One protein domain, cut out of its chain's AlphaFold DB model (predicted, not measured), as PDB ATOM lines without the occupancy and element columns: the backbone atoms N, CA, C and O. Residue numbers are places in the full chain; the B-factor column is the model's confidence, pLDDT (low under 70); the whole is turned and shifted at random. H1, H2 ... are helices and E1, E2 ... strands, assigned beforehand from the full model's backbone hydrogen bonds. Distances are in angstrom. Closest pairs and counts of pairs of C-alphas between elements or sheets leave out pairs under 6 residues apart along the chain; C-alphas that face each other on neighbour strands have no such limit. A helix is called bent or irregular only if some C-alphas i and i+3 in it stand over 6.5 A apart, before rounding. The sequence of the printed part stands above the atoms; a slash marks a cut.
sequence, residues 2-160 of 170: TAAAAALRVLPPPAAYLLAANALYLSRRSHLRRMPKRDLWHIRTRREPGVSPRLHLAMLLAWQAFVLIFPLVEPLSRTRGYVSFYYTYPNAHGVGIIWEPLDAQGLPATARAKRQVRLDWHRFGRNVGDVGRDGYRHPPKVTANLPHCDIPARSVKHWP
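This is residues 2 to 160 of the 170 residues of the protein "Hypothetical protein" of Corethron hystrix (UniProt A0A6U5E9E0). A twisted sheet of five strands has helices gathered at its E1 end, while at E3 and E4 a hairpin bends away and runs out as a long arm tipped by the loop of residues 128 to 140. H4a covers E1 and E2 on one face, H2 and H3 graze the sheet at E1, the small H5 is on the opposite face from H4a, and H1 sticks out at the far end from the arm. The printed part has 159 residues, with five named helices and five strands in the order H1 H2 H3 H4 E1 E2 H5 E3 E4 E5; the sheet runs E1 E2 E3 E4 E5, all antiparallel, and the class is mixed, helices and strands. The whole is loose, with a radius of gyration of the C-alphas of 19.2 A, and spans 75 by 37 by 27 A.

In the sheet, E1 is residues 82 to 89, 21.3 A long, E2 is 94 to 101, 22.7 A, E3 is 117 to 127, 27.4 A, E4 is 141 to 151, 26.7 A, and E5 is 156 to 159, ending at C-alpha 159 (208.648, 143.781, 248.707). H4, residues 53 to 79, was assigned as one helix by its hydrogen bonds but is bent, with C-alphas 68 and 71 7.5 A apart; its arms are H4a, residues 53 to 68, 22.4 A, and H4b, 71 to 79, 13.4 A. H2 is residues 13 to 33, 30.0 A, H3 is 37 to 45, and H5 is 109 to 115. H1, residues 2 to 7, begins at C-alpha 2 (160.583, 152.349, 266.473).

E1 and E2 are a hairpin, with N 85 and O 98 2.8 A apart; N 97 and O 119 of E2 and E3 are 2.8 A apart. E3 bends by 67 degrees at residue 121 and E4 by 72 degrees at residue 144; this hairpin has N 126 and O 142 at 2.8 A. E4 and E5 form a meander with E3, each strand the antiparallel neighbour of the one before, with N 151 and O 156 at 2.8 A. H4a is over E1 and E2 at a height over the sheet of 9.5 A, its closest C-alphas to E1 being Trp 63 and Tyr 86, 6.6 A. H4b stands at the sheet's level, 3.3 A. H2 touches H4a, about perpendicular at 87 degrees, with the closest C-alphas Ala 21 and Val 67 at 5.9 A. H2 touches H3 at a steep tilt of 65 degrees, closest at Ser 30 and Lys 37, 5.5 A. H1 and H2 are apart. Every O i to N i+4 pair is within hydrogen-bond range in H1, H2, H3 and H4a; H4b has 4 of 5, and H5 has 1 of 3, beside 3 of 4 O i to N i+3 pairs.

The C-alphas of Thr 2 and Arg 133, the two farthest apart, are 75.2 A apart. The printed part has no cut, and the link from E3 to E4, 13 residues, is long. The mean pLDDT of the printed part is 90.9; residues 2 to 10 are under 70.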
ATOM      1  N   THR A   2     160.534 150.903 266.157       58.94
ATOM      2  CA  THR A   2     160.583 152.349 266.473       58.94
ATOM      3  C   THR A   2     161.797 152.802 267.306       58.94
ATOM      4  O   THR A   2     162.302 153.900 267.088       58.94
ATOM      5  N   ALA A   3     162.347 151.960 268.189       54.38
ATOM      6  CA  ALA A   3     163.474 152.339 269.059       54.38
ATOM      7  C   ALA A   3     164.818 152.520 268.318       54.38
ATOM      8  O   ALA A   3     165.581 153.434 268.620       54.38
ATOM      9  N   ALA A   4     165.096 151.692 267.303       56.09
ATOM     10  CA  ALA A   4     166.325 151.800 266.508       56.09
ATOM     11  C   ALA A   4     166.358 153.082 265.657       56.09
ATOM     12  O   ALA A   4     167.409 153.698 265.507       56.09
ATOM     13  N   ALA A   5     165.198 153.514 265.148       55.78
ATOM     14  CA  ALA A   5     165.067 154.755 264.389       55.78
ATOM     15  C   ALA A   5     165.233 156.005 265.276       55.78
ATOM     16  O   ALA A   5     165.793 157.001 264.824       55.78
ATOM     17  N   ALA A   6     164.807 155.945 266.544       55.88
ATOM     18  CA  ALA A   6     165.003 157.027 267.509       55.88
ATOM     19  C   ALA A   6     166.473 157.162 267.953       55.88
ATOM     20  O   ALA A   6     166.992 158.274 268.012       55.88
ATOM     21  N   ALA A   7     167.178 156.046 268.177       56.00
ATOM     22  CA  ALA A   7     168.594 156.053 268.565       56.00
ATOM     23  C   ALA A   7     169.527 156.621 267.473       56.00
ATOM     24  O   ALA A   7     170.561 157.213 267.778       56.00
ATOM     25  N   LEU A   8     169.148 156.495 266.198       55.28
ATOM     26  CA  LEU A   8     169.896 157.047 265.062       55.28
ATOM     27  C   LEU A   8     169.850 158.584 264.975       55.28
ATOM     28  O   LEU A   8     170.711 159.165 264.320       55.28
ATOM     29  N   ARG A   9     168.898 159.252 265.644       58.28
ATOM     30  CA  ARG A   9     168.736 160.720 265.601       58.28
ATOM     31  C   ARG A   9     169.670 161.497 266.538       58.28
ATOM     32  O   ARG A   9     169.696 162.718 266.457       58.28
ATOM     33  N   VAL A  10     170.434 160.820 267.400       68.50
ATOM     34  CA  VAL A  10     171.262 161.466 268.447       68.50
ATOM     35  C   VAL A  10     172.754 161.137 268.303       68.50
ATOM     36  O   VAL A  10     173.582 161.555 269.108       68.50
ATOM     37  N   LEU A  11     173.146 160.388 267.269       72.25
ATOM     38  CA  LEU A  11     174.554 160.065 267.076       72.25
ATOM     39  C   LEU A  11     175.305 161.260 266.480       72.25
ATOM     40  O   LEU A  11     174.869 161.800 265.461       72.25
ATOM     41  N   PRO A  12     176.463 161.645 267.048       82.25
ATOM     42  CA  PRO A  12     177.298 162.656 266.424       82.25
ATOM     43  C   PRO A  12     177.709 162.170 265.021       82.25
ATOM     44  O   PRO A  12     177.947 160.966 264.842       82.25
ATOM     45  N   PRO A  13     177.828 163.062 264.019       82.56
ATOM     46  CA  PRO A  13     178.083 162.675 262.629       82.56
ATOM     47  C   PRO A  13     179.243 161.676 262.424       82.56
ATOM     48  O   PRO A  13     179.072 160.732 261.646       82.56
ATOM     49  N   PRO A  14     180.379 161.769 263.152       88.50
ATOM     50  CA  PRO A  14     181.453 160.777 263.046       88.50
ATOM     51  C   PRO A  14     181.039 159.363 263.478       88.50
ATOM     52  O   PRO A  14     181.447 158.380 262.858       88.50
ATOM     53  N   ALA A  15     180.206 159.240 264.515       89.00
ATOM     54  CA  ALA A  15     179.724 157.948 264.995       89.00
ATOM     55  C   ALA A  15     178.731 157.325 264.004       89.00
ATOM     56  O   ALA A  15     178.833 156.137 263.696       89.00
ATOM     57  N   ALA A  16     177.819 158.133 263.454       90.44
ATOM     58  CA  ALA A  16     176.896 157.686 262.414       90.44
ATOM     59  C   ALA A  16     177.652 157.188 261.169       90.44
ATOM     60  O   ALA A  16     177.356 156.103 260.660       90.44
ATOM     61  N   TYR A  17     178.681 157.925 260.734       93.12
ATOM     62  CA  TYR A  17     179.546 157.514 259.629       93.12
ATOM     63  C   TYR A  17     180.244 156.180 259.909       93.12
ATOM     64  O   TYR A  17     180.181 155.264 259.089       93.12
ATOM     65  N   LEU A  18     180.872 156.036 261.081       92.81
ATOM     66  CA  LEU A  18     181.601 154.822 261.442       92.81
ATOM     67  C   LEU A  18     180.685 153.591 261.472       92.81
ATOM     68  O   LEU A  18     181.061 152.526 260.974       92.81
ATOM     69  N   LEU A  19     179.475 153.732 262.021       93.19
ATOM     70  CA  LEU A  19     178.478 152.662 262.037       93.19
ATOM     71  C   LEU A  19     178.025 152.293 260.623       93.19
ATOM     72  O   LEU A  19     177.997 151.108 260.287       93.19
ATOM     73  N   ALA A  20     177.724 153.286 259.782       94.62
ATOM     74  CA  ALA A  20     177.322 153.060 258.397       94.62
ATOM     75  C   ALA A  20     178.434 152.370 257.590       94.62
ATOM     76  O   ALA A  20     178.178 151.376 256.905       94.62
ATOM     77  N   ALA A  21     179.680 152.826 257.724       95.94
ATOM     78  CA  ALA A  21     180.834 152.237 257.054       95.94
ATOM     79  C   ALA A  21     181.087 150.788 257.508       95.94
ATOM     80  O   ALA A  21     181.306 149.907 256.672       95.94
ATOM     81  N   ASN A  22     180.980 150.501 258.813       96.44
ATOM     82  CA  ASN A  22     181.076 149.134 259.338       96.44
ATOM     83  C   ASN A  22     179.948 148.246 258.801       96.44
ATOM     84  O   ASN A  22     180.206 147.135 258.331       96.44
ATOM     85  N   ALA A  23     178.703 148.729 258.836       95.81
ATOM     86  CA  ALA A  23     177.545 147.994 258.341       95.81
ATOM     87  C   ALA A  23     177.676 147.678 256.844       95.81
ATOM     88  O   ALA A  23     177.417 146.540 256.433       95.81
ATOM     89  N   LEU A  24     178.133 148.647 256.045       96.38
ATOM     90  CA  LEU A  24     178.393 148.479 254.619       96.38
ATOM     91  C   LEU A  24     179.496 147.443 254.384       96.38
ATOM     92  O   LEU A  24     179.285 146.472 253.653       96.38
ATOM     93  N   TYR A  25     180.644 147.595 255.051       97.12
ATOM     94  CA  TYR A  25     181.773 146.674 254.923       97.12
ATOM     95  C   TYR A  25     181.389 145.235 255.288       97.12
ATOM     96  O   TYR A  25     181.650 144.307 254.516       97.12
ATOM     97  N   LEU A  26     180.738 145.032 256.437       97.00
ATOM     98  CA  LEU A  26     180.343 143.707 256.916       97.00
ATOM     99  C   LEU A  26     179.268 143.077 256.036       97.00
ATOM    100  O   LEU A  26     179.373 141.896 255.714       97.00
ATOM    101  N   SER A  27     178.267 143.847 255.602       96.81
ATOM    102  CA  SER A  27     177.225 143.349 254.694       96.81
ATOM    103  C   SER A  27     177.821 142.897 253.368       96.81
ATOM    104  O   SER A  27     177.542 141.798 252.891       96.81
ATOM    105  N   ARG A  28     178.723 143.705 252.812       95.81
ATOM    106  CA  ARG A  28     179.409 143.387 251.567       95.81
ATOM    107  C   ARG A  28     180.335 142.176 251.730       95.81
ATOM    108  O   ARG A  28     180.344 141.287 250.881       95.81
ATOM    109  N   ARG A  29     181.119 142.097 252.814       95.19
ATOM    110  CA  ARG A  29     182.002 140.947 253.092       95.19
ATOM    111  C   ARG A  29     181.198 139.665 253.309       95.19
ATOM    112  O   ARG A  29     181.624 138.612 252.839       95.19
ATOM    113  N   SER A  30     180.052 139.770 253.979       96.00
ATOM    114  CA  SER A  30     179.104 138.678 254.203       96.00
ATOM    115  C   SER A  30     178.598 138.112 252.883       96.00
ATOM    116  O   SER A  30     178.727 136.911 252.655       96.00
ATOM    117  N   HIS A  31     178.147 138.981 251.975       94.56
ATOM    118  CA  HIS A  31     177.700 138.593 250.640       94.56
ATOM    119  C   HIS A  31     178.799 137.858 249.850       94.56
ATOM    120  O   HIS A  31     178.593 136.733 249.400       94.56
ATOM    121  N   LEU A  32     180.000 138.438 249.750       92.12
ATOM    122  CA  LEU A  32     181.082 137.857 248.939       92.12
ATOM    123  C   LEU A  32     181.662 136.556 249.499       92.12
ATOM    124  O   LEU A  32     182.211 135.750 248.749       92.12
ATOM    125  N   ARG A  33     181.608 136.353 250.819       90.56
ATOM    126  CA  ARG A  33     182.174 135.160 251.468       90.56
ATOM    127  C   ARG A  33     181.127 134.154 251.919       90.56
ATOM    128  O   ARG A  33     181.521 133.145 252.490       90.56
ATOM    129  N   ARG A  34     179.840 134.416 251.660       92.69
ATOM    130  CA  ARG A  34     178.713 133.593 252.126       92.69
ATOM    131  C   ARG A  34     178.826 133.277 253.622       92.69
ATOM    132  O   ARG A  34     178.644 132.145 254.046       92.69
ATOM    133  N   MET A  35     179.186 134.291 254.408       94.44
ATOM    134  CA  MET A  35     179.414 134.173 255.850       94.44
ATOM    135  C   MET A  35     178.457 135.100 256.601       94.44
ATOM    136  O   MET A  35     178.317 136.256 256.188       94.44
ATOM    137  N   PRO A  36     177.823 134.667 257.703       97.00
ATOM    138  CA  PRO A  36     176.978 135.536 258.512       97.00
ATOM    139  C   PRO A  36     177.720 136.786 259.006       97.00
ATOM    140  O   PRO A  36     178.877 136.732 259.424       97.00
ATOM    141  N   LYS A  37     177.037 137.941 259.009       96.75
ATOM    142  CA  LYS A  37     177.610 139.211 259.504       96.75
ATOM    143  C   LYS A  37     178.053 139.110 260.968       96.75
ATOM    144  O   LYS A  37     179.055 139.714 261.339       96.75
ATOM    145  N   ARG A  38     177.326 138.327 261.778       96.00
ATOM    146  CA  ARG A  38     177.648 138.048 263.185       96.00
ATOM    147  C   ARG A  38     179.008 137.368 263.333       96.00
ATOM    148  O   ARG A  38     179.787 137.776 264.187       96.00
ATOM    149  N   ASP A  39     179.305 136.395 262.481       95.69
ATOM    150  CA  ASP A  39     180.572 135.660 262.527       95.69
ATOM    151  C   ASP A  39     181.723 136.556 262.078       95.69
ATOM    152  O   ASP A  39     182.769 136.598 262.715       95.69
ATOM    153  N   LEU A  40     181.502 137.370 261.041       95.06
ATOM    154  CA  LEU A  40     182.474 138.378 260.620       95.06
ATOM    155  C   LEU A  40     182.758 139.401 261.720       95.06
ATOM    156  O   LEU A  40     183.915 139.749 261.937       95.06
ATOM    157  N   TRP A  41     181.725 139.877 262.414       95.19
ATOM    158  CA  TRP A  41     181.882 140.772 263.558       95.19
ATOM    159  C   TRP A  41     182.668 140.100 264.686       95.19
ATOM    160  O   TRP A  41     183.604 140.690 265.224       95.19
ATOM    161  N   HIS A  42     182.328 138.854 265.013       95.19
ATOM    162  CA  HIS A  42     183.000 138.065 266.042       95.19
ATOM    163  C   HIS A  42     184.485 137.862 265.727       95.19
ATOM    164  O   HIS A  42     185.314 138.192 266.567       95.19
ATOM    165  N   ILE A  43     184.831 137.465 264.498       91.69
ATOM    166  CA  ILE A  43     186.224 137.323 264.035       91.69
ATOM    167  C   ILE A  43     187.016 138.623 264.215       91.69
ATOM    168  O   ILE A  43     188.222 138.597 264.448       91.69
ATOM    169  N   ARG A  44     186.367 139.784 264.076       92.50
ATOM    170  CA  ARG A  44     187.040 141.081 264.226       92.50
ATOM    171  C   ARG A  44     187.187 141.510 265.674       92.50
ATOM    172  O   ARG A  44     188.187 142.135 266.003       92.50
ATOM    173  N   THR A  45     186.209 141.193 266.512       94.75
ATOM    174  CA  THR A  45     186.095 141.734 267.874       94.75
ATOM    175  C   THR A  45     186.548 140.784 268.966       94.75
ATOM    176  O   THR A  45     186.870 141.236 270.062       94.75
ATOM    177  N   ARG A  46     186.613 139.479 268.700       95.31
ATOM    178  CA  ARG A  46     187.122 138.509 269.666       95.31
ATOM    179  C   ARG A  46     188.629 138.366 269.534       95.31
ATOM    180  O   ARG A  46     189.171 138.185 268.447       95.31
ATOM    181  N   ARG A  47     189.306 138.424 270.676       94.56
ATOM    182  CA  ARG A  47     190.737 138.150 270.783       94.56
ATOM    183  C   ARG A  47     190.984 136.649 270.655       94.56
ATOM    184  O   ARG A  47     190.454 135.875 271.447       94.56
ATOM    185  N   GLU A  48     191.803 136.256 269.688       92.38
ATOM    186  CA  GLU A  48     192.248 134.867 269.539       92.38
ATOM    187  C   GLU A  48     193.196 134.449 270.689       92.38
ATOM    188  O   GLU A  48     193.919 135.298 271.235       92.38
ATOM    189  N   PRO A  49     193.229 133.155 271.069       92.06
ATOM    190  CA  PRO A  49     194.194 132.639 272.040       92.06
ATOM    191  C   PRO A  49     195.641 132.971 271.643       92.06
ATOM    192  O   PRO A  49     196.011 132.892 270.475       92.06
ATOM    193  N   GLY A  50     196.468 133.375 272.610       91.38
ATOM    194  CA  GLY A  50     197.873 133.746 272.370       91.38
ATOM    195  C   GLY A  50     198.103 135.166 271.826       91.38
ATOM    196  O   GLY A  50     199.238 135.640 271.809       91.38
ATOM    197  N   VAL A  51     197.054 135.904 271.448       93.44
ATOM    198  CA  VAL A  51     197.182 137.304 271.010       93.44
ATOM    199  C   VAL A  51     197.201 138.230 272.223       93.44
ATOM    200  O   VAL A  51     196.261 138.243 273.016       93.44
ATOM    201  N   SER A  52     198.253 139.039 272.382       95.00
ATOM    202  CA  SER A  52     198.316 140.016 273.482       95.00
ATOM    203  C   SER A  52     197.202 141.076 273.374       95.00
ATOM    204  O   SER A  52     196.811 141.432 272.258       95.00
ATOM    205  N   PRO A  53     196.715 141.649 274.493       96.19
ATOM    206  CA  PRO A  53     195.709 142.716 274.456       96.19
ATOM    207  C   PRO A  53     196.141 143.926 273.617       96.19
ATOM    208  O   PRO A  53     195.346 144.461 272.850       96.19
ATOM    209  N   ARG A  54     197.424 144.307 273.695       95.50
ATOM    210  CA  ARG A  54     197.997 145.416 272.912       95.50
ATOM    211  C   ARG A  54     197.921 145.151 271.409       95.50
ATOM    212  O   ARG A  54     197.502 146.019 270.651       95.50
ATOM    213  N   LEU A  55     198.292 143.944 270.978       93.50
ATOM    214  CA  LEU A  55     198.209 143.558 269.570       93.50
ATOM    215  C   LEU A  55     196.757 143.473 269.093       93.50
ATOM    216  O   LEU A  55     196.451 143.922 267.995       93.50
ATOM    217  N   HIS A  56     195.862 142.935 269.921       96.00
ATOM    218  CA  HIS A  56     194.441 142.875 269.598       96.00
ATOM    219  C   HIS A  56     193.841 144.274 269.410       96.00
ATOM    220  O   HIS A  56     193.168 144.519 268.410       96.00
ATOM    221  N   LEU A  57     194.157 145.215 270.304       96.06
ATOM    222  CA  LEU A  57     193.754 146.611 270.158       96.06
ATOM    223  C   LEU A  57     194.316 147.224 268.867       96.06
ATOM    224  O   LEU A  57     193.569 147.840 268.116       96.06
ATOM    225  N   ALA A  58     195.596 147.001 268.557       95.06
ATOM    226  CA  ALA A  58     196.188 147.475 267.304       95.06
ATOM    227  C   ALA A  58     195.468 146.907 266.064       95.06
ATOM    228  O   ALA A  58     195.211 147.639 265.111       95.06
ATOM    229  N   MET A  59     195.082 145.626 266.084       95.69
ATOM    230  CA  MET A  59     194.305 144.994 265.010       95.69
ATOM    231  C   MET A  59     192.892 145.574 264.879       95.69
ATOM    232  O   MET A  59     192.395 145.709 263.759       95.69
ATOM    233  N   LEU A  60     192.245 145.920 265.994       96.38
ATOM    234  CA  LEU A  60     190.945 146.592 265.991       96.38
ATOM    235  C   LEU A  60     191.051 148.000 265.409       96.38
ATOM    236  O   LEU A  60     190.264 148.360 264.538       96.38
ATOM    237  N   LEU A  61     192.048 148.772 265.839       96.12
ATOM    238  CA  LEU A  61     192.277 150.125 265.338       96.12
ATOM    239  C   LEU A  61     192.619 150.120 263.844       96.12
ATOM    240  O   LEU A  61     192.044 150.897 263.089       96.12
ATOM    241  N   ALA A  62     193.478 149.202 263.394       96.12
ATOM    242  CA  ALA A  62     193.798 149.053 261.975       96.12
ATOM    243  C   ALA A  62     192.569 148.659 261.138       96.12
ATOM    244  O   ALA A  62     192.387 149.153 260.024       96.12
ATOM    245  N   TRP A  63     191.690 147.810 261.680       97.12
ATOM    246  CA  TRP A  63     190.425 147.484 261.030       97.12
ATOM    247  C   TRP A  63     189.516 148.709 260.909       97.12
ATOM    248  O   TRP A  63     188.996 148.966 259.824       97.12
ATOM    249  N   GLN A  64     189.343 149.476 261.989       96.81
ATOM    250  CA  GLN A  64     188.517 150.684 261.965       96.81
ATOM    251  C   GLN A  64     189.093 151.739 261.013       96.81
ATOM    252  O   GLN A  64     188.340 152.318 260.237       96.81
ATOM    253  N   ALA A  65     190.417 151.907 260.971       95.94
ATOM    254  CA  ALA A  65     191.085 152.770 259.999       95.94
ATOM    255  C   ALA A  65     190.784 152.352 258.550       95.94
ATOM    256  O   ALA A  65     190.466 153.198 257.717       95.94
ATOM    257  N   PHE A  66     190.810 151.050 258.245       96.88
ATOM    258  CA  PHE A  66     190.401 150.552 256.930       96.88
ATOM    259  C   PHE A  66     188.918 150.821 256.642       96.88
ATOM    260  O   PHE A  66     188.572 151.251 255.544       96.88
ATOM    261  N   VAL A  67     188.029 150.570 257.607       96.25
ATOM    262  CA  VAL A  67     186.585 150.775 257.429       96.25
ATOM    263  C   VAL A  67     186.255 152.246 257.187       96.25
ATOM    264  O   VAL A  67     185.417 152.532 256.337       96.25
ATOM    265  N   LEU A  68     186.950 153.171 257.854       96.06
ATOM    266  CA  LEU A  68     186.790 154.611 257.644       96.06
ATOM    267  C   LEU A  68     187.044 155.034 256.193       96.06
ATOM    268  O   LEU A  68     186.395 155.949 255.711       96.06
ATOM    269  N   ILE A  69     187.952 154.370 255.480       95.88
ATOM    270  CA  ILE A  69     188.254 154.685 254.074       95.88
ATOM    271  C   ILE A  69     187.567 153.734 253.085       95.88
ATOM    272  O   ILE A  69     187.621 153.952 251.874       95.88
ATOM    273  N   PHE A  70     186.911 152.677 253.570       96.06
ATOM    274  CA  PHE A  70     186.315 151.630 252.739       96.06
ATOM    275  C   PHE A  70     185.310 152.158 251.697       96.06
ATOM    276  O   PHE A  70     185.407 151.718 250.548       96.06
ATOM    277  N   PRO A  71     184.407 153.115 252.017       95.19
ATOM    278  CA  PRO A  71     183.490 153.685 251.026       95.19
ATOM    279  C   PRO A  71     184.182 154.346 249.823       95.19
ATOM    280  O   PRO A  71     183.553 154.484 248.780       95.19
ATOM    281  N   LEU A  72     185.463 154.713 249.938       95.19
ATOM    282  CA  LEU A  72     186.281 155.238 248.838       95.19
ATOM    283  C   LEU A  72     187.140 154.141 248.193       95.19
ATOM    284  O   LEU A  72     187.184 154.008 246.970       95.19
ATOM    285  N   VAL A  73     187.810 153.324 249.013       95.25
ATOM    286  CA  VAL A  73     188.735 152.279 248.545       95.25
ATOM    287  C   VAL A  73     188.021 151.227 247.700       95.25
ATOM    288  O   VAL A  73     188.573 150.772 246.697       95.25
ATOM    289  N   GLU A  74     186.805 150.827 248.070       95.75
ATOM    290  CA  GLU A  74     186.089 149.763 247.369       95.75
ATOM    291  C   GLU A  74     185.648 150.166 245.952       95.75
ATOM    292  O   GLU A  74     186.021 149.447 245.022       95.75
ATOM    293  N   PRO A  75     184.940 151.291 245.717       96.38
ATOM    294  CA  PRO A  75     184.627 151.738 244.359       96.38
ATOM    295  C   PRO A  75     185.876 151.899 243.489       96.38
ATOM    296  O   PRO A  75     185.918 151.376 242.376       96.38
ATOM    297  N   LEU A  76     186.936 152.520 244.021       96.81
ATOM    298  CA  LEU A  76     188.203 152.681 243.301       96.81
ATOM    299  C   LEU A  76     188.839 151.336 242.938       96.81
ATOM    300  O   LEU A  76     189.374 151.182 241.841       96.81
ATOM    301  N   SER A  77     188.754 150.345 243.827       96.69
ATOM    302  CA  SER A  77     189.229 148.987 243.545       96.69
ATOM    303  C   SER A  77     188.417 148.342 242.421       96.69
ATOM    304  O   SER A  77     188.992 147.728 241.520       96.69
ATOM    305  N   ARG A  78     187.092 148.539 242.418       95.94
ATOM    306  CA  ARG A  78     186.193 147.975 241.402       95.94
ATOM    307  C   ARG A  78     186.424 148.559 240.015       95.94
ATOM    308  O   ARG A  78     186.372 147.795 239.058       95.94
ATOM    309  N   THR A  79     186.768 149.847 239.899       97.50
ATOM    310  CA  THR A  79     187.156 150.442 238.596       97.50
ATOM    311  C   THR A  79     188.362 149.748 237.959       97.50
ATOM    312  O   THR A  79     188.539 149.800 236.749       97.50
ATOM    313  N   ARG A  80     189.176 149.053 238.766       96.62
ATOM    314  CA  ARG A  80     190.342 148.282 238.319       96.62
ATOM    315  C   ARG A  80     190.096 146.771 238.275       96.62
ATOM    316  O   ARG A  80     191.045 146.016 238.118       96.62
ATOM    317  N   GLY A  81     188.853 146.315 238.442       96.75
ATOM    318  CA  GLY A  81     188.517 144.888 238.427       96.75
ATOM    319  C   GLY A  81     188.816 144.142 239.733       96.75
ATOM    320  O   GLY A  81     188.892 142.912 239.731       96.75
ATOM    321  N   TYR A  82     188.975 144.858 240.850       97.56
ATOM    322  CA  TYR A  82     189.304 144.282 242.154       97.56
ATOM    323  C   TYR A  82     188.222 144.515 243.204       97.56
ATOM    324  O   TYR A  82     187.381 145.407 243.121       97.56
ATOM    325  N   VAL A  83     188.321 143.720 244.261       96.62
ATOM    326  CA  VAL A  83     187.583 143.855 245.507       96.62
ATOM    327  C   VAL A  83     188.548 143.944 246.679       96.62
ATOM    328  O   VAL A  83     189.489 143.157 246.774       96.62
ATOM    329  N   SER A  84     188.294 144.880 247.590       96.81
ATOM    330  CA  SER A  84     189.172 145.138 248.735       96.81
ATOM    331  C   SER A  84     188.710 144.399 249.992       96.81
ATOM    332  O   SER A  84     187.509 144.225 250.231       96.81
ATOM    333  N   PHE A  85     189.648 143.934 250.815       95.38
ATOM    334  CA  PHE A  85     189.353 143.260 252.075       95.38
ATOM    335  C   PHE A  85     190.404 143.561 253.129       95.38
ATOM    336  O   PHE A  85     191.588 143.391 252.872       95.38
ATOM    337  N   TYR A  86     189.969 143.866 254.346       96.69
ATOM    338  CA  TYR A  86     190.850 143.825 255.506       96.69
ATOM    339  C   TYR A  86     191.006 142.394 256.021       96.69
ATOM    340  O   TYR A  86     190.039 141.616 256.037       96.69
ATOM    341  N   TYR A  87     192.196 142.051 256.501       94.81
ATOM    342  CA  TYR A  87     192.445 140.800 257.199       94.81
ATOM    343  C   TYR A  87     193.464 140.962 258.332       94.81
ATOM    344  O   TYR A  87     194.280 141.879 258.351       94.81
ATOM    345  N   THR A  88     193.383 140.051 259.296       94.38
ATOM    346  CA  THR A  88     194.279 139.947 260.448       94.38
ATOM    347  C   THR A  88     195.125 138.693 260.280       94.38
ATOM    348  O   THR A  88     194.631 137.679 259.787       94.38
ATOM    349  N   TYR A  89     196.391 138.753 260.689       90.12
ATOM    350  CA  TYR A  89     197.274 137.591 260.718       90.12
ATOM    351  C   TYR A  89     198.019 137.522 262.058       90.12
ATOM    352  O   TYR A  89     199.163 137.981 262.173       90.12
ATOM    353  N   PRO A  90     197.371 136.978 263.105       90.12
ATOM    354  CA  PRO A  90     197.897 137.058 264.464       90.12
ATOM    355  C   PRO A  90     199.218 136.325 264.671       90.12
ATOM    356  O   PRO A  90     200.084 136.837 265.374       90.12
ATOM    357  N   ASN A  91     199.419 135.207 263.969       89.50
ATOM    358  CA  ASN A  91     200.661 134.431 264.014       89.50
ATOM    359  C   ASN A  91     201.883 135.224 263.521       89.50
ATOM    360  O   ASN A  91     202.991 135.006 264.002       89.50
ATOM    361  N   ALA A  92     201.698 136.169 262.593       89.06
ATOM    362  CA  ALA A  92     202.759 137.080 262.157       89.06
ATOM    363  C   ALA A  92     202.738 138.422 262.910       89.06
ATOM    364  O   ALA A  92     203.483 139.342 262.567       89.06
ATOM    365  N   HIS A  93     201.892 138.545 263.936       92.31
ATOM    366  CA  HIS A  93     201.639 139.777 264.674       92.31
ATOM    367  C   HIS A  93     201.274 140.954 263.764       92.31
ATOM    368  O   HIS A  93     201.806 142.050 263.930       92.31
ATOM    369  N   GLY A  94     200.405 140.715 262.781       93.88
ATOM    370  CA  GLY A  94     200.164 141.681 261.720       93.88
ATOM    371  C   GLY A  94     198.750 141.728 261.174       93.88
ATOM    372  O   GLY A  94     197.845 141.015 261.616       93.88
ATOM    373  N   VAL A  95     198.581 142.614 260.202       96.50
ATOM    374  CA  VAL A  95     197.326 142.942 259.522       96.50
ATOM    375  C   VAL A  95     197.618 143.257 258.061       96.50
ATOM    376  O   VAL A  95     198.767 143.512 257.704       96.50
ATOM    377  N   GLY A  96     196.593 143.291 257.220       96.56
ATOM    378  CA  GLY A  96     196.777 143.727 255.847       96.56
ATOM    379  C   GLY A  96     195.485 143.984 255.097       96.56
ATOM    380  O   GLY A  96     194.373 143.762 255.592       96.56
ATOM    381  N   ILE A  97     195.661 144.456 253.870       97.06
ATOM    382  CA  ILE A  97     194.606 144.674 252.891       97.06
ATOM    383  C   ILE A  97     194.878 143.763 251.699       97.06
ATOM    384  O   ILE A  97     195.995 143.684 251.193       97.06
ATOM    385  N   ILE A  98     193.839 143.079 251.244       97.06
ATOM    386  CA  ILE A  98     193.856 142.240 250.053       97.06
ATOM    387  C   ILE A  98     193.031 142.927 248.974       97.06
ATOM    388  O   ILE A  98     191.866 143.247 249.208       97.06
ATOM    389  N   TRP A  99     193.599 143.047 247.781       97.75
ATOM    390  CA  TRP A  99     192.859 143.255 246.544       97.75
ATOM    391  C   TRP A  99     192.763 141.925 245.809       97.75
ATOM    392  O   TRP A  99     193.754 141.378 245.325       97.75
ATOM    393  N   GLU A 100     191.557 141.372 245.755       97.12
ATOM    394  CA  GLU A 100     191.272 140.134 245.032       97.12
ATOM    395  C   GLU A 100     190.585 140.478 243.706       97.12
ATOM    396  O   GLU A 100     189.696 141.328 243.698       97.12
ATOM    397  N   PRO A 101     190.975 139.866 242.581       96.69
ATOM    398  CA  PRO A 101     190.273 140.068 241.318       96.69
ATOM    399  C   PRO A 101     188.796 139.650 241.398       96.69
ATOM    400  O   PRO A 101     188.443 138.690 242.097       96.69
ATOM    401  N   LEU A 102     187.923 140.354 240.675       95.62
ATOM    402  CA  LEU A 102     186.490 140.036 240.605       95.62
ATOM    403  C   LEU A 102     186.237 138.647 240.003       95.62
ATOM    404  O   LEU A 102     185.427 137.881 240.520       95.62
ATOM    405  N   ASP A 103     186.988 138.283 238.969       95.12
ATOM    406  CA  ASP A 103     186.913 136.969 238.322       95.12
ATOM    407  C   ASP A 103     187.479 135.834 239.200       95.12
ATOM    408  O   ASP A 103     187.218 134.657 238.965       95.12
ATOM    409  N   ALA A 104     188.227 136.167 240.257       94.06
ATOM    410  CA  ALA A 104     188.739 135.195 241.211       94.06
ATOM    411  C   ALA A 104     187.738 134.849 242.328       94.06
ATOM    412  O   ALA A 104     187.986 133.896 243.062       94.06
ATOM    413  N   GLN A 105     186.612 135.563 242.485       90.94
ATOM    414  CA  GLN A 105     185.703 135.362 243.630       90.94
ATOM    415  C   GLN A 105     185.188 133.918 243.759       90.94
ATOM    416  O   GLN A 105     185.094 133.405 244.881       90.94
ATOM    417  N   GLY A 106     184.903 133.267 242.626       90.38
ATOM    418  CA  GLY A 106     184.375 131.899 242.556       90.38
ATOM    419  C   GLY A 106     185.421 130.792 242.703       90.38
ATOM    420  O   GLY A 106     185.056 129.623 242.785       90.38
ATOM    421  N   LEU A 107     186.712 131.129 242.750       93.44
ATOM    422  CA  LEU A 107     187.773 130.126 242.829       93.44
ATOM    423  C   LEU A 107     187.928 129.561 244.257       93.44
ATOM    424  O   LEU A 107     187.647 130.257 245.244       93.44
ATOM    425  N   PRO A 108     188.475 128.338 244.400       93.44
ATOM    426  CA  PRO A 108     188.906 127.806 245.691       93.44
ATOM    427  C   PRO A 108     189.920 128.725 246.385       93.44
ATOM    428  O   PRO A 108     190.701 129.424 245.734       93.44
ATOM    429  N   ALA A 109     189.963 128.703 247.720       89.50
ATOM    430  CA  ALA A 109     190.774 129.635 248.513       89.50
ATOM    431  C   ALA A 109     192.264 129.663 248.117       89.50
ATOM    432  O   ALA A 109     192.855 130.740 248.029       89.50
ATOM    433  N   THR A 110     192.853 128.502 247.827       91.56
ATOM    434  CA  THR A 110     194.251 128.366 247.387       91.56
ATOM    435  C   THR A 110     194.497 128.998 246.018       91.56
ATOM    436  O   THR A 110     195.501 129.681 245.829       91.56
ATOM    437  N   ALA A 111     193.570 128.830 245.073       94.00
ATOM    438  CA  ALA A 111     193.638 129.453 243.755       94.00
ATOM    439  C   ALA A 111     193.433 130.975 243.840       94.00
ATOM    440  O   ALA A 111     194.187 131.727 243.223       94.00
ATOM    441  N   ARG A 112     192.501 131.446 244.681       93.44
ATOM    442  CA  ARG A 112     192.321 132.885 244.959       93.44
ATOM    443  C   ARG A 112     193.580 133.519 245.516       93.44
ATOM    444  O   ARG A 112     194.008 134.554 245.018       93.44
ATOM    445  N   ALA A 113     194.203 132.875 246.503       92.12
ATOM    446  CA  ALA A 113     195.410 133.372 247.153       92.12
ATOM    447  C   ALA A 113     196.543 133.679 246.160       92.12
ATOM    448  O   ALA A 113     197.260 134.655 246.349       92.12
ATOM    449  N   LYS A 114     196.665 132.900 245.076       94.50
ATOM    450  CA  LYS A 114     197.670 133.118 244.022       94.50
ATOM    451  C   LYS A 114     197.397 134.357 243.157       94.50
ATOM    452  O   LYS A 114     198.322 134.875 242.539       94.50
ATOM    453  N   ARG A 115     196.149 134.830 243.103       95.81
ATOM    454  CA  ARG A 115     195.716 135.969 242.271       95.81
ATOM    455  C   ARG A 115     195.568 137.278 243.052       95.81
ATOM    456  O   ARG A 115     195.369 138.326 242.450       95.81
ATOM    457  N   GLN A 116     195.647 137.220 244.377       96.31
ATOM    458  CA  GLN A 116     195.507 138.378 245.256       96.31
ATOM    459  C   GLN A 116     196.739 139.284 245.210       96.31
ATOM    460  O   GLN A 116     197.866 138.802 245.215       96.31
ATOM    461  N   VAL A 117     196.520 140.593 245.266       97.06
ATOM    462  CA  VAL A 117     197.537 141.570 245.671       97.06
ATOM    463  C   VAL A 117     197.344 141.840 247.155       97.06
ATOM    464  O   VAL A 117     196.208 142.013 247.602       97.06
ATOM    465  N   ARG A 118     198.427 141.867 247.927       96.62
ATOM    466  CA  ARG A 118     198.365 142.092 249.375       96.62
ATOM    467  C   ARG A 118     199.287 143.223 249.780       96.62
ATOM    468  O   ARG A 118     200.405 143.307 249.277       96.62
ATOM    469  N   LEU A 119     198.798 144.077 250.668       96.69
ATOM    470  CA  LEU A 119     199.579 145.074 251.382       96.69
ATOM    471  C   LEU A 119     199.490 144.754 252.867       96.69
ATOM    472  O   LEU A 119     198.426 144.868 253.474       96.69
ATOM    473  N   ASP A 120     200.620 144.375 253.433       95.44
ATOM    474  CA  ASP A 120     200.685 143.659 254.691       95.44
ATOM    475  C   ASP A 120     201.646 144.362 255.637       95.44
ATOM    476  O   ASP A 120     202.750 144.747 255.261       95.44
ATOM    477  N   TRP A 121     201.261 144.495 256.896       95.38
ATOM    478  CA  TRP A 121     202.123 144.969 257.965       95.38
ATOM    479  C   TRP A 121     202.244 143.862 258.997       95.38
ATOM    480  O   TRP A 121     201.286 143.555 259.706       95.38
ATOM    481  N   HIS A 122     203.410 143.227 259.071       94.06
ATOM    482  CA  HIS A 122     203.646 142.155 260.032       94.06
ATOM    483  C   HIS A 122     205.124 142.021 260.383       94.06
ATOM    484  O   HIS A 122     205.983 142.681 259.793       94.06
ATOM    485  N   ARG A 123     205.430 141.175 261.368       90.56
ATOM    486  CA  ARG A 123     206.776 141.025 261.918       90.56
ATOM    487  C   ARG A 123     207.735 140.397 260.907       90.56
ATOM    488  O   ARG A 123     207.451 139.357 260.319       90.56
ATOM    489  N   PHE A 124     208.901 141.009 260.764       89.00
ATOM    490  CA  PHE A 124     210.062 140.483 260.065       89.00
ATOM    491  C   PHE A 124     211.214 140.341 261.044       89.00
ATOM    492  O   PHE A 124     211.405 141.169 261.932       89.00
ATOM    493  N   GLY A 125     211.999 139.285 260.863       86.56
ATOM    494  CA  GLY A 125     213.281 139.138 261.527       86.56
ATOM    495  C   GLY A 125     214.406 139.602 260.614       86.56
ATOM    496  O   GLY A 125     214.492 139.130 259.481       86.56
ATOM    497  N   ARG A 126     215.272 140.486 261.106       83.50
ATOM    498  CA  ARG A 126     216.431 140.995 260.374       83.50
ATOM    499  C   ARG A 126     217.692 140.808 261.207       83.50
ATOM    500  O   ARG A 126     217.737 141.230 262.358       83.50
ATOM    501  N   ASN A 127     218.713 140.204 260.609       85.62
ATOM    502  CA  ASN A 127     220.044 140.164 261.205       85.62
ATOM    503  C   ASN A 127     220.675 141.554 261.095       85.62
ATOM    504  O   ASN A 127     220.721 142.137 260.005       85.62
ATOM    505  N   VAL A 128     221.107 142.084 262.234       85.38
ATOM    506  CA  VAL A 128     221.745 143.403 262.365       85.38
ATOM    507  C   VAL A 128     223.184 143.310 262.854       85.38
ATOM    508  O   VAL A 128     223.832 144.345 262.948       85.38
ATOM    509  N   GLY A 129     223.693 142.099 263.094       87.94
ATOM    510  CA  GLY A 129     225.116 141.881 263.314       87.94
ATOM    511  C   GLY A 129     225.964 142.208 262.086       87.94
ATOM    512  O   GLY A 129     225.467 142.651 261.033       87.94
ATOM    513  N   ASP A 130     227.261 141.981 262.247       87.81
ATOM    514  CA  ASP A 130     228.260 142.289 261.236       87.81
ATOM    515  C   ASP A 130     228.103 141.424 259.986       87.81
ATOM    516  O   ASP A 130     227.553 140.315 260.005       87.81
ATOM    517  N   VAL A 131     228.560 141.979 258.862       86.88
ATOM    518  CA  VAL A 131     228.631 141.254 257.595       86.88
ATOM    519  C   VAL A 131     229.840 140.325 257.666       86.88
ATOM    520  O   VAL A 131     230.973 140.785 257.778       86.88
ATOM    521  N   GLY A 132     229.593 139.020 257.617       83.94
ATOM    522  CA  GLY A 132     230.635 138.006 257.575       83.94
ATOM    523  C   GLY A 132     231.374 137.989 256.238       83.94
ATOM    524  O   GLY A 132     230.966 138.612 255.256       83.94
ATOM    525  N   ARG A 133     232.460 137.210 256.181       85.00
ATOM    526  CA  ARG A 133     233.264 137.010 254.956       85.00
ATOM    527  C   ARG A 133     232.463 136.410 253.794       85.00
ATOM    528  O   ARG A 133     232.839 136.563 252.640       85.00
ATOM    529  N   ASP A 134     231.355 135.746 254.100       83.38
ATOM    530  CA  ASP A 134     230.385 135.190 253.155       83.38
ATOM    531  C   ASP A 134     229.430 136.245 252.557       83.38
ATOM    532  O   ASP A 134     228.575 135.917 251.734       83.38
ATOM    533  N   GLY A 135     229.559 137.511 252.969       80.62
ATOM    534  CA  GLY A 135     228.707 138.619 252.542       80.62
ATOM    535  C   GLY A 135     227.337 138.648 253.229       80.62
ATOM    536  O   GLY A 135     226.486 139.463 252.859       80.62
ATOM    537  N   TYR A 136     227.099 137.786 254.226       77.19
ATOM    538  CA  TYR A 136     225.837 137.720 254.966       77.19
ATOM    539  C   TYR A 136     225.948 138.391 256.335       77.19
ATOM    540  O   TYR A 136     226.971 138.309 257.000       77.19
ATOM    541  N   ARG A 137     224.867 139.044 256.788       82.50
ATOM    542  CA  ARG A 137     224.777 139.517 258.178       82.50
ATOM    543  C   ARG A 137     224.439 138.363 259.108       82.50
ATOM    544  O   ARG A 137     223.400 137.714 258.932       82.50
ATOM    545  N   HIS A 138     225.277 138.169 260.114       84.00
ATOM    546  CA  HIS A 138     225.100 137.165 261.161       84.00
ATOM    547  C   HIS A 138     224.304 137.754 262.343       84.00
ATOM    548  O   HIS A 138     223.984 138.949 262.335       84.00
ATOM    549  N   PRO A 139     223.868 136.937 263.319       86.88
ATOM    550  CA  PRO A 139     223.238 137.436 264.542       86.88
ATOM    551  C   PRO A 139     224.051 138.568 265.215       86.88
ATOM    552  O   PRO A 139     225.262 138.634 265.016       86.88
ATOM    553  N   PRO A 140     223.421 139.456 266.011       89.44
ATOM    554  CA  PRO A 140     222.069 139.350 266.557       89.44
ATOM    555  C   PRO A 140     220.950 139.659 265.554       89.44
ATOM    556  O   PRO A 140     221.126 140.351 264.547       89.44
ATOM    557  N   LYS A 141     219.764 139.117 265.845       88.25
ATOM    558  CA  LYS A 141     218.541 139.289 265.059       88.25
ATOM    559  C   LYS A 141     217.578 140.198 265.808       88.25
ATOM    560  O   LYS A 141     217.168 139.879 266.918       88.25
ATOM    561  N   VAL A 142     217.154 141.278 265.164       89.62
ATOM    562  CA  VAL A 142     216.056 142.119 265.651       89.62
ATOM    563  C   VAL A 142     214.769 141.752 264.934       89.62
ATOM    564  O   VAL A 142     214.778 141.293 263.786       89.62
ATOM    565  N   THR A 143     213.643 141.951 265.612       90.62
ATOM    566  CA  THR A 143     212.326 141.805 264.994       90.62
ATOM    567  C   THR A 143     211.623 143.146 264.941       90.62
ATOM    568  O   THR A 143     211.613 143.879 265.922       90.62
ATOM    569  N   ALA A 144     211.053 143.464 263.784       89.12
ATOM    570  CA  ALA A 144     210.314 144.697 263.563       89.12
ATOM    571  C   ALA A 144     209.120 144.414 262.657       89.12
ATOM    572  O   ALA A 144     209.207 143.581 261.754       89.12
ATOM    573  N   ASN A 145     208.008 145.105 262.882       90.50
ATOM    574  CA  ASN A 145     206.878 145.039 261.968       90.50
ATOM    575  C   ASN A 145     207.113 145.994 260.799       90.50
ATOM    576  O   ASN A 145     207.353 147.180 261.017       90.50
ATOM    577  N   LEU A 146     207.047 145.481 259.570       92.38
ATOM    578  CA  LEU A 146     207.355 146.257 258.371       92.38
ATOM    579  C   LEU A 146     206.235 146.123 257.322       92.38
ATOM    580  O   LEU A 146     205.720 145.016 257.126       92.38
ATOM    581  N   PRO A 147     205.855 147.223 256.639       94.62
ATOM    582  CA  PRO A 147     204.844 147.198 255.585       94.62
ATOM    583  C   PRO A 147     205.421 146.618 254.294       94.62
ATOM    584  O   PRO A 147     206.480 147.051 253.854       94.62
ATOM    585  N   HIS A 148     204.755 145.668 253.651       94.50
ATOM    586  CA  HIS A 148     205.225 145.056 252.414       94.50
ATOM    587  C   HIS A 148     204.096 144.693 251.470       94.50
ATOM    588  O   HIS A 148     202.939 144.607 251.866       94.50
ATOM    589  N   CYS A 149     204.462 144.452 250.217       95.44
ATOM    590  CA  CYS A 149     203.550 144.008 249.185       95.44
ATOM    591  C   CYS A 149     203.893 142.598 248.697       95.44
ATOM    592  O   CYS A 149     205.058 142.291 248.404       95.44
ATOM    593  N   ASP A 150     202.847 141.783 248.561       94.56
ATOM    594  CA  ASP A 150     202.865 140.481 247.905       94.56
ATOM    595  C   ASP A 150     201.989 140.526 246.646       94.56
ATOM    596  O   ASP A 150     200.815 140.896 246.690       94.56
ATOM    597  N   ILE A 151     202.553 140.096 245.516       95.44
ATOM    598  CA  ILE A 151     201.846 139.873 244.249       95.44
ATOM    599  C   ILE A 151     202.261 138.484 243.746       95.44
ATOM    600  O   ILE A 151     203.171 138.374 242.916       95.44
ATOM    601  N   PRO A 152     201.637 137.400 244.245       92.75
ATOM    602  CA  PRO A 152     202.059 136.035 243.943       92.75
ATOM    603  C   PRO A 152     202.022 135.714 242.445       92.75
ATOM    604  O   PRO A 152     202.937 135.067 241.947       92.75
ATOM    605  N   ALA A 153     201.044 136.251 241.704       92.44
ATOM    606  CA  ALA A 153     200.960 136.125 240.246       92.44
ATOM    607  C   ALA A 153     202.186 136.692 239.501       92.44
ATOM    608  O   ALA A 153     202.451 136.313 238.367       92.44
ATOM    609  N   ARG A 154     202.948 137.589 240.139       92.00
ATOM    610  CA  ARG A 154     204.194 138.171 239.617       92.00
ATOM    611  C   ARG A 154     205.431 137.672 240.366       92.00
ATOM    612  O   ARG A 154     206.501 138.253 240.233       92.00
ATOM    613  N   SER A 155     205.289 136.634 241.194       90.94
ATOM    614  CA  SER A 155     206.339 136.152 242.104       90.94
ATOM    615  C   SER A 155     206.931 137.243 243.013       90.94
ATOM    616  O   SER A 155     208.049 137.107 243.512       90.94
ATOM    617  N   VAL A 156     206.183 138.326 243.257       91.19
ATOM    618  CA  VAL A 156     206.580 139.379 244.194       91.19
ATOM    619  C   VAL A 156     206.151 138.938 245.582       91.19
ATOM    620  O   VAL A 156     204.977 138.659 245.821       91.19
ATOM    621  N   LYS A 157     207.115 138.877 246.495       90.81
ATOM    622  CA  LYS A 157     206.889 138.544 247.896       90.81
ATOM    623  C   LYS A 157     207.703 139.488 248.763       90.81
ATOM    624  O   LYS A 157     208.851 139.778 248.427       90.81
ATOM    625  N   HIS A 158     207.141 139.913 249.881       91.06
ATOM    626  CA  HIS A 158     207.712 140.770 250.907       91.06
ATOM    627  C   HIS A 158     208.460 141.990 250.359       91.06
ATOM    628  O   HIS A 158     209.488 142.374 250.917       91.06
ATOM    629  N   TRP A 159     208.008 142.585 249.253       89.81
ATOM    630  CA  TRP A 159     208.648 143.781 248.707       89.81
ATOM    631  C   TRP A 159     208.337 144.985 249.610       89.81
ATOM    632  O   TRP A 159     207.178 145.135 249.987       89.81
ATOM    633  N   PRO A 160     209.307 145.841 249.981       89.94
ATOM    634  CA  PRO A 160     210.683 145.913 249.474       89.94
ATOM    635  C   PRO A 160     211.726 145.145 250.310       89.94
ATOM    636  O   PRO A 160     212.912 145.158 249.983       89.94
TER     637      PRO A 160